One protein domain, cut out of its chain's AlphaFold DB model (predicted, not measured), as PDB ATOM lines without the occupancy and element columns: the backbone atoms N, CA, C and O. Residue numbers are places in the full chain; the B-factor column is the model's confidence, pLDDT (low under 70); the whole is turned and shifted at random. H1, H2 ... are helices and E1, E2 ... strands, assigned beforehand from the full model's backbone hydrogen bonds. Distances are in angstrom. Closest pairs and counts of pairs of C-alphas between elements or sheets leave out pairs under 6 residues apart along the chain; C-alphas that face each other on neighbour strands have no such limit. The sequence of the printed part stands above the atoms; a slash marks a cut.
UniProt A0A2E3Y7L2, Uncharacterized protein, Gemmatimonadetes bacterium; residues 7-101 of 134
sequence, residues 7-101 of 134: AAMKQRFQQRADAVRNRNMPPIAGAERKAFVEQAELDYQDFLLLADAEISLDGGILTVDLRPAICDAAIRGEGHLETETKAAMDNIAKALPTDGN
ATOM      1  N   ALA A   7     -64.043  44.443   6.136       92.50
ATOM      2  CA  ALA A   7     -64.391  43.237   6.883       92.50
ATOM      3  C   ALA A   7     -64.463  42.020   5.950       92.50
ATOM      4  O   ALA A   7     -63.814  41.000   6.199       92.50
ATOM      5  N   ALA A   8     -65.155  42.154   4.815       95.06
ATOM      6  CA  ALA A   8     -65.176  41.114   3.791       95.06
ATOM      7  C   ALA A   8     -63.770  40.842   3.231       95.06
ATOM      8  O   ALA A   8     -63.455  39.715   2.848       95.06
ATOM      9  N   MET A   9     -62.903  41.858   3.167       95.00
ATOM     10  CA  MET A   9     -61.507  41.675   2.772       95.00
ATOM     11  C   MET A   9     -60.727  40.814   3.770       95.00
ATOM     12  O   MET A   9     -60.097  39.848   3.336       95.00
ATOM     13  N   LYS A  10     -60.804  41.113   5.073       94.75
ATOM     14  CA  LYS A  10     -60.174  40.298   6.125       94.75
ATOM     15  C   LYS A  10     -60.661  38.849   6.073       94.75
ATOM     16  O   LYS A  10     -59.847  37.929   6.059       94.75
ATOM     17  N   GLN A  11     -61.969  38.644   5.910       96.12
ATOM     18  CA  GLN A  11     -62.551  37.305   5.785       96.12
ATOM     19  C   GLN A  11     -61.958  36.517   4.605       96.12
ATOM     20  O   GLN A  11     -61.643  35.337   4.745       96.12
ATOM     21  N   ARG A  12     -61.745  37.158   3.446       97.31
ATOM     22  CA  ARG A  12     -61.088  36.507   2.299       97.31
ATOM     23  C   ARG A  12     -59.633  36.128   2.589       97.31
ATOM     24  O   ARG A  12     -59.155  35.132   2.055       97.31
ATOM     25  N   PHE A  13     -58.900  36.906   3.387       96.88
ATOM     26  CA  PHE A  13     -57.541  36.537   3.808       96.88
ATOM     27  C   PHE A  13     -57.541  35.349   4.766       96.88
ATOM     28  O   PHE A  13     -56.780  34.413   4.544       96.88
ATOM     29  N   GLN A  14     -58.469  35.309   5.723       95.19
ATOM     30  CA  GLN A  14     -58.630  34.158   6.613       95.19
ATOM     31  C   GLN A  14     -58.941  32.870   5.833       95.19
ATOM     32  O   GLN A  14     -58.262  31.862   5.998       95.19
ATOM     33  N   GLN A  15     -59.884  32.934   4.888       97.31
ATOM     34  CA  GLN A  15     -60.213  31.805   4.009       97.31
ATOM     35  C   GLN A  15     -59.014  31.333   3.174       97.31
ATOM     36  O   GLN A  15     -58.867  30.139   2.924       97.31
ATOM     37  N   ARG A  16     -58.153  32.257   2.729       97.62
ATOM     38  CA  ARG A  16     -56.935  31.914   1.982       97.62
ATOM     39  C   ARG A  16     -55.892  31.245   2.867       97.62
ATOM     40  O   ARG A  16     -55.328  30.245   2.437       97.62
ATOM     41  N   ALA A  17     -55.688  31.727   4.092       95.81
ATOM     42  CA  ALA A  17     -54.819  31.062   5.059       95.81
ATOM     43  C   ALA A  17     -55.289  29.617   5.316       95.81
ATOM     44  O   ALA A  17     -54.504  28.673   5.204       95.81
ATOM     45  N   ASP A  18     -56.589  29.421   5.547       94.69
ATOM     46  CA  ASP A  18     -57.167  28.087   5.735       94.69
ATOM     47  C   ASP A  18     -57.011  27.202   4.490       94.69
ATOM     48  O   ASP A  18     -56.713  26.011   4.601       94.69
ATOM     49  N   ALA A  19     -57.178  27.764   3.292       96.38
ATOM     50  CA  ALA A  19     -57.009  27.027   2.044       96.38
ATOM     51  C   ALA A  19     -55.557  26.575   1.823       96.38
ATOM     52  O   ALA A  19     -55.342  25.447   1.382       96.38
ATOM     53  N   VAL A  20     -54.568  27.416   2.147       94.38
ATOM     54  CA  VAL A  20     -53.145  27.054   2.045       94.38
ATOM     55  C   VAL A  20     -52.802  25.947   3.039       94.38
ATOM     56  O   VAL A  20     -52.184  24.956   2.652       94.38
ATOM     57  N   ARG A  21     -53.281  26.052   4.285       90.38
ATOM     58  CA  ARG A  21     -53.053  25.041   5.328       90.38
ATOM     59  C   ARG A  21     -53.654  23.675   4.985       90.38
ATOM     60  O   ARG A  21     -53.059  22.649   5.295       90.38
ATOM     61  N   ASN A  22     -54.832  23.663   4.361       91.69
ATOM     62  CA  ASN A  22     -55.572  22.438   4.043       91.69
ATOM     63  C   ASN A  22     -55.291  21.893   2.633       91.69
ATOM     64  O   ASN A  22     -55.898  20.905   2.213       91.69
ATOM     65  N   ARG A  23     -54.402  22.529   1.866       91.19
ATOM     66  CA  ARG A  23     -54.093  22.106   0.501       91.19
ATOM     67  C   ARG A  23     -53.316  20.789   0.503       91.19
ATOM     68  O   ARG A  23     -52.268  20.663   1.126       91.19
ATOM     69  N   ASN A  24     -53.774  19.838  -0.309       90.25
ATOM     70  CA  ASN A  24     -53.019  18.616  -0.559       90.25
ATOM     71  C   ASN A  24     -51.726  18.907  -1.331       90.25
ATOM     72  O   ASN A  24     -51.718  19.638  -2.326       90.25
ATOM     73  N   MET A  25     -50.642  18.276  -0.882       89.06
ATOM     74  CA  MET A  25     -49.347  18.306  -1.553       89.06
ATOM     75  C   MET A  25     -49.478  17.675  -2.955       89.06
ATOM     76  O   MET A  25     -49.907  16.519  -3.051       89.06
ATOM     77  N   PRO A  26     -49.132  18.392  -4.043       89.56
ATOM     78  CA  PRO A  26     -49.085  17.801  -5.379       89.56
ATOM     79  C   PRO A  26     -48.025  16.684  -5.450       89.56
ATOM     80  O   PRO A  26     -47.139  16.623  -4.597       89.56
ATOM     81  N   PRO A  27     -48.076  15.788  -6.452       91.44
ATOM     82  CA  PRO A  27     -47.123  14.687  -6.587       91.44
ATOM     83  C   PRO A  27     -45.751  15.184  -7.088       91.44
ATOM     84  O   PRO A  27     -45.352  14.910  -8.215       91.44
ATOM     85  N   ILE A  28     -45.039  15.934  -6.245       92.94
ATOM     86  CA  ILE A  28     -43.711  16.514  -6.491       92.94
ATOM     87  C   ILE A  28     -42.696  15.970  -5.476       92.94
ATOM     88  O   ILE A  28     -43.042  15.644  -4.337       92.94
ATOM     89  N   ALA A  29     -41.429  15.861  -5.877       90.44
ATOM     90  CA  ALA A  29     -40.368  15.252  -5.075       90.44
ATOM     91  C   ALA A  29     -39.116  16.138  -4.995       90.44
ATOM     92  O   ALA A  29     -38.948  17.091  -5.752       90.44
ATOM     93  N   GLY A  30     -38.221  15.811  -4.059       91.00
ATOM     94  CA  GLY A  30     -36.910  16.455  -3.945       91.00
ATOM     95  C   GLY A  30     -36.985  17.970  -3.725       91.00
ATOM     96  O   GLY A  30     -37.709  18.442  -2.849       91.00
ATOM     97  N   ALA A  31     -36.210  18.721  -4.512       91.88
ATOM     98  CA  ALA A  31     -36.073  20.171  -4.377       91.88
ATOM     99  C   ALA A  31     -37.387  20.932  -4.625       91.88
ATOM    100  O   ALA A  31     -37.687  21.881  -3.903       91.88
ATOM    101  N   GLU A  32     -38.206  20.483  -5.579       91.88
ATOM    102  CA  GLU A  32     -39.491  21.120  -5.891       91.88
ATOM    103  C   GLU A  32     -40.479  20.987  -4.734       91.88
ATOM    104  O   GLU A  32     -41.186  21.937  -4.404       91.88
ATOM    105  N   ARG A  33     -40.479  19.830  -4.057       93.88
ATOM    106  CA  ARG A  33     -41.304  19.614  -2.864       93.88
ATOM    107  C   ARG A  33     -40.950  20.600  -1.757       93.88
ATOM    108  O   ARG A  33     -41.848  21.127  -1.111       93.88
ATOM    109  N   LYS A  34     -39.656  20.837  -1.537       91.81
ATOM    110  CA  LYS A  34     -39.182  21.776  -0.517       91.81
ATOM    111  C   LYS A  34     -39.597  23.210  -0.852       91.81
ATOM    112  O   LYS A  34     -40.220  23.852  -0.016       91.81
ATOM    113  N   ALA A  35     -39.342  23.660  -2.080       93.12
ATOM    114  CA  ALA A  35     -39.727  24.998  -2.531       93.12
ATOM    115  C   ALA A  35     -41.244  25.228  -2.431       93.12
ATOM    116  O   ALA A  35     -41.692  26.307  -2.063       93.12
ATOM    117  N   PHE A  36     -42.039  24.196  -2.716       93.06
ATOM    118  CA  PHE A  36     -43.489  24.254  -2.580       93.06
ATOM    119  C   PHE A  36     -43.949  24.433  -1.124       93.06
ATOM    120  O   PHE A  36     -44.868  25.207  -0.870       93.06
ATOM    121  N   VAL A  37     -43.321  23.732  -0.173       92.12
ATOM    122  CA  VAL A  37     -43.622  23.897   1.260       92.12
ATOM    123  C   VAL A  37     -43.225  25.287   1.734       92.12
ATOM    124  O   VAL A  37     -44.051  25.959   2.333       92.12
ATOM    125  N   GLU A  38     -42.011  25.738   1.418       93.94
ATOM    126  CA  GLU A  38     -41.527  27.067   1.817       93.94
ATOM    127  C   GLU A  38     -42.435  28.177   1.274       93.94
ATOM    128  O   GLU A  38     -42.801  29.104   1.990       93.94
ATOM    129  N   GLN A  39     -42.868  28.054   0.018       94.94
ATOM    130  CA  GLN A  39     -43.797  29.002  -0.589       94.94
ATOM    131  C   GLN A  39     -45.172  28.975   0.094       94.94
ATOM    132  O   GLN A  39     -45.743  30.030   0.352       94.94
ATOM    133  N   ALA A  40     -45.687  27.790   0.432       94.50
ATOM    134  CA  ALA A  40     -46.941  27.661   1.169       94.50
ATOM    135  C   ALA A  40     -46.842  28.223   2.600       94.50
ATOM    136  O   ALA A  40     -47.803  28.806   3.093       94.50
ATOM    137  N   GLU A  41     -45.698  28.076   3.269       93.75
ATOM    138  CA  GLU A  41     -45.459  28.648   4.597       93.75
ATOM    139  C   GLU A  41     -45.457  30.177   4.560       93.75
ATOM    140  O   GLU A  41     -46.116  30.800   5.393       93.75
ATOM    141  N   LEU A  42     -44.778  30.776   3.577       95.50
ATOM    142  CA  LEU A  42     -44.770  32.227   3.379       95.50
ATOM    143  C   LEU A  42     -46.176  32.759   3.076       95.50
ATOM    144  O   LEU A  42     -46.646  33.665   3.759       95.50
ATOM    145  N   ASP A  43     -46.889  32.140   2.130       95.94
ATOM    146  CA  ASP A  43     -48.268  32.521   1.803       95.94
ATOM    147  C   ASP A  43     -49.183  32.442   3.030       95.94
ATOM    148  O   ASP A  43     -50.017  33.319   3.266       95.94
ATOM    149  N   TYR A  44     -49.049  31.371   3.816       94.75
ATOM    150  CA  TYR A  44     -49.844  31.181   5.019       94.75
ATOM    151  C   TYR A  44     -49.586  32.288   6.045       94.75
ATOM    152  O   TYR A  44     -50.543  32.850   6.585       94.75
ATOM    153  N   GLN A  45     -48.314  32.623   6.288       91.69
ATOM    154  CA  GLN A  45     -47.916  33.700   7.197       91.69
ATOM    155  C   GLN A  45     -48.462  35.054   6.732       91.69
ATOM    156  O   GLN A  45     -49.085  35.761   7.525       91.69
ATOM    157  N   ASP A  46     -48.315  35.383   5.449       94.44
ATOM    158  CA  ASP A  46     -48.783  36.651   4.881       94.44
ATOM    159  C   ASP A  46     -50.310  36.787   4.962       94.44
ATOM    160  O   ASP A  46     -50.846  37.843   5.319       94.44
ATOM    161  N   PHE A  47     -51.045  35.712   4.662       94.88
ATOM    162  CA  PHE A  47     -52.502  35.724   4.758       94.88
ATOM    163  C   PHE A  47     -52.992  35.841   6.196       94.88
ATOM    164  O   PHE A  47     -53.958  36.566   6.431       94.88
ATOM    165  N   LEU A  48     -52.335  35.180   7.149       90.81
ATOM    166  CA  LEU A  48     -52.652  35.330   8.568       90.81
ATOM    167  C   LEU A  48     -52.384  36.749   9.065       90.81
ATOM    168  O   LEU A  48     -53.247  37.334   9.717       90.81
ATOM    169  N   LEU A  49     -51.229  37.315   8.710       91.06
ATOM    170  CA  LEU A  49     -50.832  38.664   9.098       91.06
ATOM    171  C   LEU A  49     -51.900  39.692   8.697       91.06
ATOM    172  O   LEU A  49     -52.314  40.518   9.506       91.06
ATOM    173  N   LEU A  50     -52.400  39.605   7.462       92.94
ATOM    174  CA  LEU A  50     -53.449  40.496   6.958       92.94
ATOM    175  C   LEU A  50     -54.851  40.156   7.481       92.94
ATOM    176  O   LEU A  50     -55.703  41.041   7.570       92.94
ATOM    177  N   ALA A  51     -55.119  38.889   7.799       92.62
ATOM    178  CA  ALA A  51     -56.394  38.470   8.371       92.62
ATOM    179  C   ALA A  51     -56.586  39.001   9.798       92.62
ATOM    180  O   ALA A  51     -57.719  39.310  10.171       92.62
ATOM    181  N   ASP A  52     -55.506  39.139  10.570       90.38
ATOM    182  CA  ASP A  52     -55.557  39.611  11.958       90.38
ATOM    183  C   ASP A  52     -55.342  41.130  12.098       90.38
ATOM    184  O   ASP A  52     -55.802  41.741  13.059       90.38
ATOM    185  N   ALA A  53     -54.758  41.777  11.085       92.75
ATOM    186  CA  ALA A  53     -54.523  43.221  11.062       92.75
ATOM    187  C   ALA A  53     -55.778  44.074  11.319       92.75
ATOM    188  O   ALA A  53     -56.895  43.741  10.904       92.75
ATOM    189  N   GLU A  54     -55.599  45.239  11.934       91.56
ATOM    190  CA  GLU A  54     -56.640  46.264  12.011       91.56
ATOM    191  C   GLU A  54     -56.596  47.135  10.749       91.56
ATOM    192  O   GLU A  54     -55.528  47.546  10.302       91.56
ATOM    193  N   ILE A  55     -57.751  47.363  10.116       93.12
ATOM    194  CA  ILE A  55     -57.821  47.993   8.792       93.12
ATOM    195  C   ILE A  55     -58.814  49.147   8.811       93.12
ATOM    196  O   ILE A  55     -59.991  48.948   9.117       93.12
ATOM    197  N   SER A  56     -58.361  50.329   8.400       92.50
ATOM    198  CA  SER A  56     -59.199  51.516   8.231       92.50
ATOM    199  C   SER A  56     -59.059  52.094   6.823       92.50
ATOM    200  O   SER A  56     -58.017  51.970   6.182       92.50
ATOM    201  N   LEU A  57     -60.140  52.691   6.317       92.06
ATOM    202  CA  LEU A  57     -60.174  53.365   5.021       92.06
ATOM    203  C   LEU A  57     -60.673  54.794   5.227       92.06
ATOM    204  O   LEU A  57     -61.871  55.004   5.410       92.06
ATOM    205  N   ASP A  58     -59.759  55.757   5.183       91.81
ATOM    206  CA  ASP A  58     -60.054  57.180   5.382       91.81
ATOM    207  C   ASP A  58     -59.480  58.003   4.227       91.81
ATOM    208  O   ASP A  58     -58.346  57.788   3.809       91.81
ATOM    209  N   GLY A  59     -60.283  58.894   3.636       89.38
ATOM    210  CA  GLY A  59     -59.815  59.769   2.551       89.38
ATOM    211  C   GLY A  59     -59.274  59.045   1.303       89.38
ATOM    212  O   GLY A  59     -58.544  59.644   0.520       89.38
ATOM    213  N   GLY A  60     -59.606  57.760   1.109       90.75
ATOM    214  CA  GLY A  60     -59.044  56.914   0.045       90.75
ATOM    215  C   GLY A  60     -57.721  56.224   0.406       90.75
ATOM    216  O   GLY A  60     -57.157  55.522  -0.432       90.75
ATOM    217  N   ILE A  61     -57.245  56.385   1.640       92.75
ATOM    218  CA  ILE A  61     -56.055  55.736   2.188       92.75
ATOM    219  C   ILE A  61     -56.488  54.507   2.981       92.75
ATOM    220  O   ILE A  61     -57.264  54.612   3.931       92.75
ATOM    221  N   LEU A  62     -55.976  53.342   2.587       93.81
ATOM    222  CA  LEU A  62     -56.123  52.104   3.340       93.81
ATOM    223  C   LEU A  62     -54.952  51.980   4.317       93.81
ATOM    224  O   LEU A  62     -53.815  51.775   3.892       93.81
ATOM    225  N   THR A  63     -55.231  52.084   5.609       94.62
ATOM    226  CA  THR A  63     -54.245  51.857   6.667       94.62
ATOM    227  C   THR A  63     -54.393  50.433   7.177       94.62
ATOM    228  O   THR A  63     -55.501  50.001   7.493       94.62
ATOM    229  N   VAL A  64     -53.277  49.710   7.249       94.38
ATOM    230  CA  VAL A  64     -53.201  48.346   7.779       94.38
ATOM    231  C   VAL A  64     -52.261  48.369   8.978       94.38
ATOM    232  O   VAL A  64     -51.058  48.565   8.819       94.38
ATOM    233  N   ASP A  65     -52.812  48.202  10.174       92.00
ATOM    234  CA  ASP A  65     -52.056  48.121  11.417       92.00
ATOM    235  C   ASP A  65     -51.808  46.654  11.783       92.00
ATOM    236  O   ASP A  65     -52.735  45.879  12.020       92.00
ATOM    237  N   LEU A  66     -50.530  46.276  11.810       87.75
ATOM    238  CA  LEU A  66     -50.064  44.918  12.093       87.75
ATOM    239  C   LEU A  66     -49.719  44.701  13.571       87.75
ATOM    240  O   LEU A  66     -49.428  43.577  13.976       87.75
ATOM    241  N   ARG A  67     -49.734  45.759  14.392       81.00
ATOM    242  CA  ARG A  67     -49.418  45.663  15.822       81.00
ATOM    243  C   ARG A  67     -50.370  44.738  16.579       81.00
ATOM    244  O   ARG A  67     -49.853  44.001  17.408       81.00
ATOM    245  N   PRO A  68     -51.689  44.685  16.300       73.25
ATOM    246  CA  PRO A  68     -52.561  43.685  16.914       73.25
ATOM    247  C   PRO A  68     -52.043  42.255  16.702       73.25
ATOM    248  O   PRO A  68     -51.871  41.527  17.672       73.25
ATOM    249  N   ALA A  69     -51.638  41.912  15.475       64.81
ATOM    250  CA  ALA A  69     -51.134  40.580  15.134       64.81
ATOM    251  C   ALA A  69     -49.782  40.243  15.786       64.81
ATOM    252  O   ALA A  69     -49.548  39.116  16.221       64.81
ATOM    253  N   ILE A  70     -48.878  41.222  15.872       58.91
ATOM    254  CA  ILE A  70     -47.529  41.028  16.427       58.91
ATOM    255  C   ILE A  70     -47.556  41.059  17.965       58.91
ATOM    256  O   ILE A  70     -46.851  40.290  18.620       58.91
ATOM    257  N   CYS A  71     -48.374  41.933  18.555       50.03
ATOM    258  CA  CYS A  71     -48.460  42.107  20.000       50.03
ATOM    259  C   CYS A  71     -49.353  41.055  20.661       50.03
ATOM    260  O   CYS A  71     -49.019  40.640  21.764       50.03
ATOM    261  N   ASP A  72     -50.413  40.545  20.024       46.44
ATOM    262  CA  ASP A  72     -51.223  39.477  20.627       46.44
ATOM    263  C   ASP A  72     -50.454  38.155  20.768       46.44
ATOM    264  O   ASP A  72     -50.638  37.465  21.764       46.44
ATOM    265  N   ALA A  73     -49.532  37.810  19.863       43.84
ATOM    266  CA  ALA A  73     -48.687  36.620  20.036       43.84
ATOM    267  C   ALA A  73     -47.728  36.735  21.242       43.84
ATOM    268  O   ALA A  73     -47.410  35.734  21.884       43.84
ATOM    269  N   ALA A  74     -47.298  37.955  21.580       42.25
ATOM    270  CA  ALA A  74     -46.452  38.237  22.741       42.25
ATOM    271  C   ALA A  74     -47.258  38.469  24.038       42.25
ATOM    272  O   ALA A  74     -46.749  38.208  25.125       42.25
ATOM    273  N   ILE A  75     -48.506  38.944  23.938       42.88
ATOM    274  CA  ILE A  75     -49.367  39.311  25.078       42.88
ATOM    275  C   ILE A  75     -50.336  38.175  25.470       42.88
ATOM    276  O   ILE A  75     -50.677  38.064  26.646       42.88
ATOM    277  N   ARG A  76     -50.755  37.292  24.547       45.44
ATOM    278  CA  ARG A  76     -51.685  36.170  24.826       45.44
ATOM    279  C   ARG A  76     -51.019  34.878  25.317       45.44
ATOM    280  O   ARG A  76     -51.735  33.930  25.611       45.44
ATOM    281  N   GLY A  77     -49.689  34.802  25.410       45.09
ATOM    282  CA  GLY A  77     -48.997  33.605  25.923       45.09
ATOM    283  C   GLY A  77     -49.089  32.356  25.028       45.09
ATOM    284  O   GLY A  77     -48.642  31.285  25.424       45.09
ATOM    285  N   GLU A  78     -49.622  32.469  23.805       44.84
ATOM    286  CA  GLU A  78     -49.738  31.356  22.842       44.84
ATOM    287  C   GLU A  78     -48.656  31.390  21.746       44.84
ATOM    288  O   GLU A  78     -48.826  30.863  20.650       44.84
ATOM    289  N   GLY A  79     -47.507  31.998  22.036       41.66
ATOM    290  CA  GLY A  79     -46.280  31.793  21.273       41.66
ATOM    291  C   GLY A  79     -45.446  30.691  21.924       41.66
ATOM    292  O   GLY A  79     -45.188  30.737  23.125       41.66
ATOM    293  N   HIS A  80     -44.955  29.726  21.139       45.59
ATOM    294  CA  HIS A  80     -44.085  28.626  21.598       45.59
ATOM    295  C   HIS A  80     -42.818  29.070  22.363       45.59
ATOM    296  O   HIS A  80     -42.172  28.239  23.005       45.59
ATOM    297  N   LEU A  81     -42.523  30.373  22.368       50.53
ATOM    298  CA  LEU A  81     -41.552  31.039  23.232       50.53
ATOM    299  C   LEU A  81     -41.746  30.704  24.717       50.53
ATOM    300  O   LEU A  81     -40.754  30.631  25.437       50.53
ATOM    301  N   GLU A  82     -42.970  30.439  25.197       53.69
ATOM    302  CA  GLU A  82     -43.173  30.071  26.604       53.69
ATOM    303  C   GLU A  82     -42.513  28.745  26.981       53.69
ATOM    304  O   GLU A  82     -42.068  28.619  28.112       53.69
ATOM    305  N   THR A  83     -42.417  27.756  26.088       49.72
ATOM    306  CA  THR A  83     -41.869  26.440  26.474       49.72
ATOM    307  C   THR A  83     -40.360  26.512  26.642       49.72
ATOM    308  O   THR A  83     -39.823  25.994  27.615       49.72
ATOM    309  N   GLU A  84     -39.683  27.201  25.722       51.22
ATOM    310  CA  GLU A  84     -38.238  27.412  25.789       51.22
ATOM    311  C   GLU A  84     -37.875  28.406  26.893       51.22
ATOM    312  O   GLU A  84     -36.919  28.173  27.627       51.22
ATOM    313  N   THR A  85     -38.680  29.456  27.092       55.94
ATOM    314  CA  THR A  85     -38.467  30.427  28.175       55.94
ATOM    315  C   THR A  85     -38.780  29.812  29.537       55.94
ATOM    316  O   THR A  85     -37.989  29.981  30.455       55.94
ATOM    317  N   LYS A  86     -39.856  29.024  29.686       55.81
ATOM    318  CA  LYS A  86     -40.141  28.266  30.920       55.81
ATOM    319  C   LYS A  86     -39.080  27.212  31.175       55.81
ATOM    320  O   LYS A  86     -38.629  27.109  32.303       55.81
ATOM    321  N   ALA A  87     -38.631  26.478  30.158       61.22
ATOM    322  CA  ALA A  87     -37.540  25.521  30.316       61.22
ATOM    323  C   ALA A  87     -36.230  26.221  30.702       61.22
ATOM    324  O   ALA A  87     -35.504  25.722  31.556       61.22
ATOM    325  N   ALA A  88     -35.932  27.389  30.128       60.09
ATOM    326  CA  ALA A  88     -34.787  28.201  30.520       60.09
ATOM    327  C   ALA A  88     -34.930  28.716  31.960       60.09
ATOM    328  O   ALA A  88     -33.991  28.588  32.736       60.09
ATOM    329  N   MET A  89     -36.103  29.224  32.344       59.25
ATOM    330  CA  MET A  89     -36.401  29.676  33.706       59.25
ATOM    331  C   MET A  89     -36.317  28.532  34.720       59.25
ATOM    332  O   MET A  89     -35.710  28.719  35.768       59.25
ATOM    333  N   ASP A  90     -36.837  27.345  34.401       61.97
ATOM    334  CA  ASP A  90     -36.740  26.147  35.239       61.97
ATOM    335  C   ASP A  90     -35.297  25.657  35.343       61.97
ATOM    336  O   ASP A  90     -34.835  25.327  36.431       61.97
ATOM    337  N   ASN A  91     -34.547  25.644  34.240       69.00
ATOM    338  CA  ASN A  91     -33.135  25.270  34.253       69.00
ATOM    339  C   ASN A  91     -32.301  26.265  35.069       69.00
ATOM    340  O   ASN A  91     -31.431  25.836  35.822       69.00
ATOM    341  N   ILE A  92     -32.586  27.568  34.976       61.56
ATOM    342  CA  ILE A  92     -31.956  28.613  35.796       61.56
ATOM    343  C   ILE A  92     -32.342  28.440  37.268       61.56
ATOM    344  O   ILE A  92     -31.462  28.422  38.123       61.56
ATOM    345  N   ALA A  93     -33.628  28.255  37.579       58.94
ATOM    346  CA  ALA A  93     -34.117  28.051  38.942       58.94
ATOM    347  C   ALA A  93     -33.516  26.796  39.591       58.94
ATOM    348  O   ALA A  93     -33.193  26.807  40.773       58.94
ATOM    349  N   LYS A  94     -33.321  25.729  38.811       61.59
ATOM    350  CA  LYS A  94     -32.725  24.466  39.262       61.59
ATOM    351  C   LYS A  94     -31.194  24.518  39.330       61.59
ATOM    352  O   LYS A  94     -30.600  23.765  40.096       61.59
ATOM    353  N   ALA A  95     -30.562  25.382  38.532       59.12
ATOM    354  CA  ALA A  95     -29.123  25.645  38.569       59.12
ATOM    355  C   ALA A  95     -28.726  26.653  39.659       59.12
ATOM    356  O   ALA A  95     -27.562  26.680  40.061       59.12
ATOM    357  N   LEU A  96     -29.665  27.469  40.148       51.09
ATOM    358  CA  LEU A  96     -29.464  28.348  41.295       51.09
ATOM    359  C   LEU A  96     -29.474  27.514  42.589       51.09
ATOM    360  O   LEU A  96     -30.497  26.922  42.930       51.09
ATOM    361  N   PRO A  97     -28.369  27.470  43.355       52.19
ATOM    362  CA  PRO A  97     -28.260  26.677  44.578       52.19
ATOM    363  C   PRO A  97     -28.895  27.397  45.774       52.19
ATOM    364  O   PRO A  97     -28.293  27.510  46.841       52.19
ATOM    365  N   THR A  98     -30.095  27.944  45.599       56.41
ATOM    366  CA  THR A  98     -30.779  28.685  46.655       56.41
ATOM    367  C   THR A  98     -32.270  28.404  46.603       56.41
ATOM    368  O   THR A  98     -33.012  29.066  45.878       56.41
ATOM    369  N   ASP A  99     -32.727  27.477  47.443       48.19
ATOM    370  CA  ASP A  99     -34.064  27.606  48.011       48.19
ATOM    371  C   ASP A  99     -34.143  29.011  48.611       48.19
ATOM    372  O   ASP A  99     -33.207  29.432  49.293       48.19
ATOM    373  N   GLY A 100     -35.217  29.757  48.341       51.69
ATOM    374  CA  GLY A 100     -35.422  31.169  48.706       51.69
ATOM    375  C   GLY A 100     -35.341  31.522  50.203       51.69
ATOM    376  O   GLY A 100     -35.837  32.566  50.630       51.69
ATOM    377  N   ASN A 101     -34.699  30.697  51.022       49.12
ATOM    378  CA  ASN A 101     -34.194  31.021  52.337       49.12
ATOM    379  C   ASN A 101     -32.923  31.888  52.223       49.12
ATOM    380  O   ASN A 101     -31.800  31.430  52.387       49.12
TER     381      ASN A 101
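This is residues 7 to 101 of the 134 residues of an uncharacterized protein of Gemmatimonadetes bacterium (UniProt A0A2E3Y7L2). Look first for a helical hairpin, H1 and H2, with the small strand hairpin E1 and E2 at the end where H2 finishes; from there the chain turns off through H3 into an arm that sticks out, residues 83 to 101, with most of H4 in it. The arm makes much of the length, and the tip of the strand hairpin, residues 57 to 62, also stands free. The printed part has 95 residues with four named helices and two named strands, in the order H1, H2, E1, E2, H3, H4; the two-stranded sheet, E1 - E2, is antiparallel and the class is mostly helix. The whole is extended, with a radius of gyration of the C-alphas of 20.1 A, and flat, spanning 62 by 48 by 17 A.

Find C-alpha 7 at (-64.391, 43.237, 6.883); from there H1 runs through residues 7 to 21, 21.5 A long. H2, residues 30 to 52, begins at C-alpha 30 at (-36.910, 16.455, -3.945) and is the longest helix, 33.7 A. Next come E1, residues 54 to 58, 13.2 A, and E2, residues 61 to 65, 12.6 A. H3, residues 67 to 75, measures 11.2 A. H4, residues 81 to 95, runs 20.5 A to C-alpha 95 at (-29.123, 25.645, 38.569).

Start with H1 and H2, a helical hairpin: they touch, closest at the C-alphas of Lys 10 and Ala 51, 4.8 A apart, and run opposite ways at a shallow tilt of 25 degrees. After a tight link, look for the hairpin of E1 and E2, antiparallel at 162 degrees between their directions, with N 56 and O 63 at 3.0 A and N 63 and O 56 at 2.8 A, both within hydrogen-bond range. H1 and E1 are near each other, with 6 pairs of C-alphas within 10 A. H2, with residues 49 to 52 alone, and H3 only just touch, only at their ends, with 3 pairs of C-alphas within 8 A; the closest are those of Asp 52 and Ala 69, 5.5 A apart, and their lines are about perpendicular at 80 degrees. H4 touches no helix and is apart from H1, H2, H3, E1 and E2. In H1, H2 and H4 every O i to N i+4 pair is within hydrogen-bond range; in H3 it is 3 of 5.

The C-alphas of Gly 60 and Asn 101 are the two farthest apart, 63.4 A. The printed part has no cut. No link is long; the one from H1 to H2, 8 residues, is short, and the others are tight. Read the pLDDT column with care from residue 69: residues 69 to 101 are under 70, against a mean of 78.8 over the printed part.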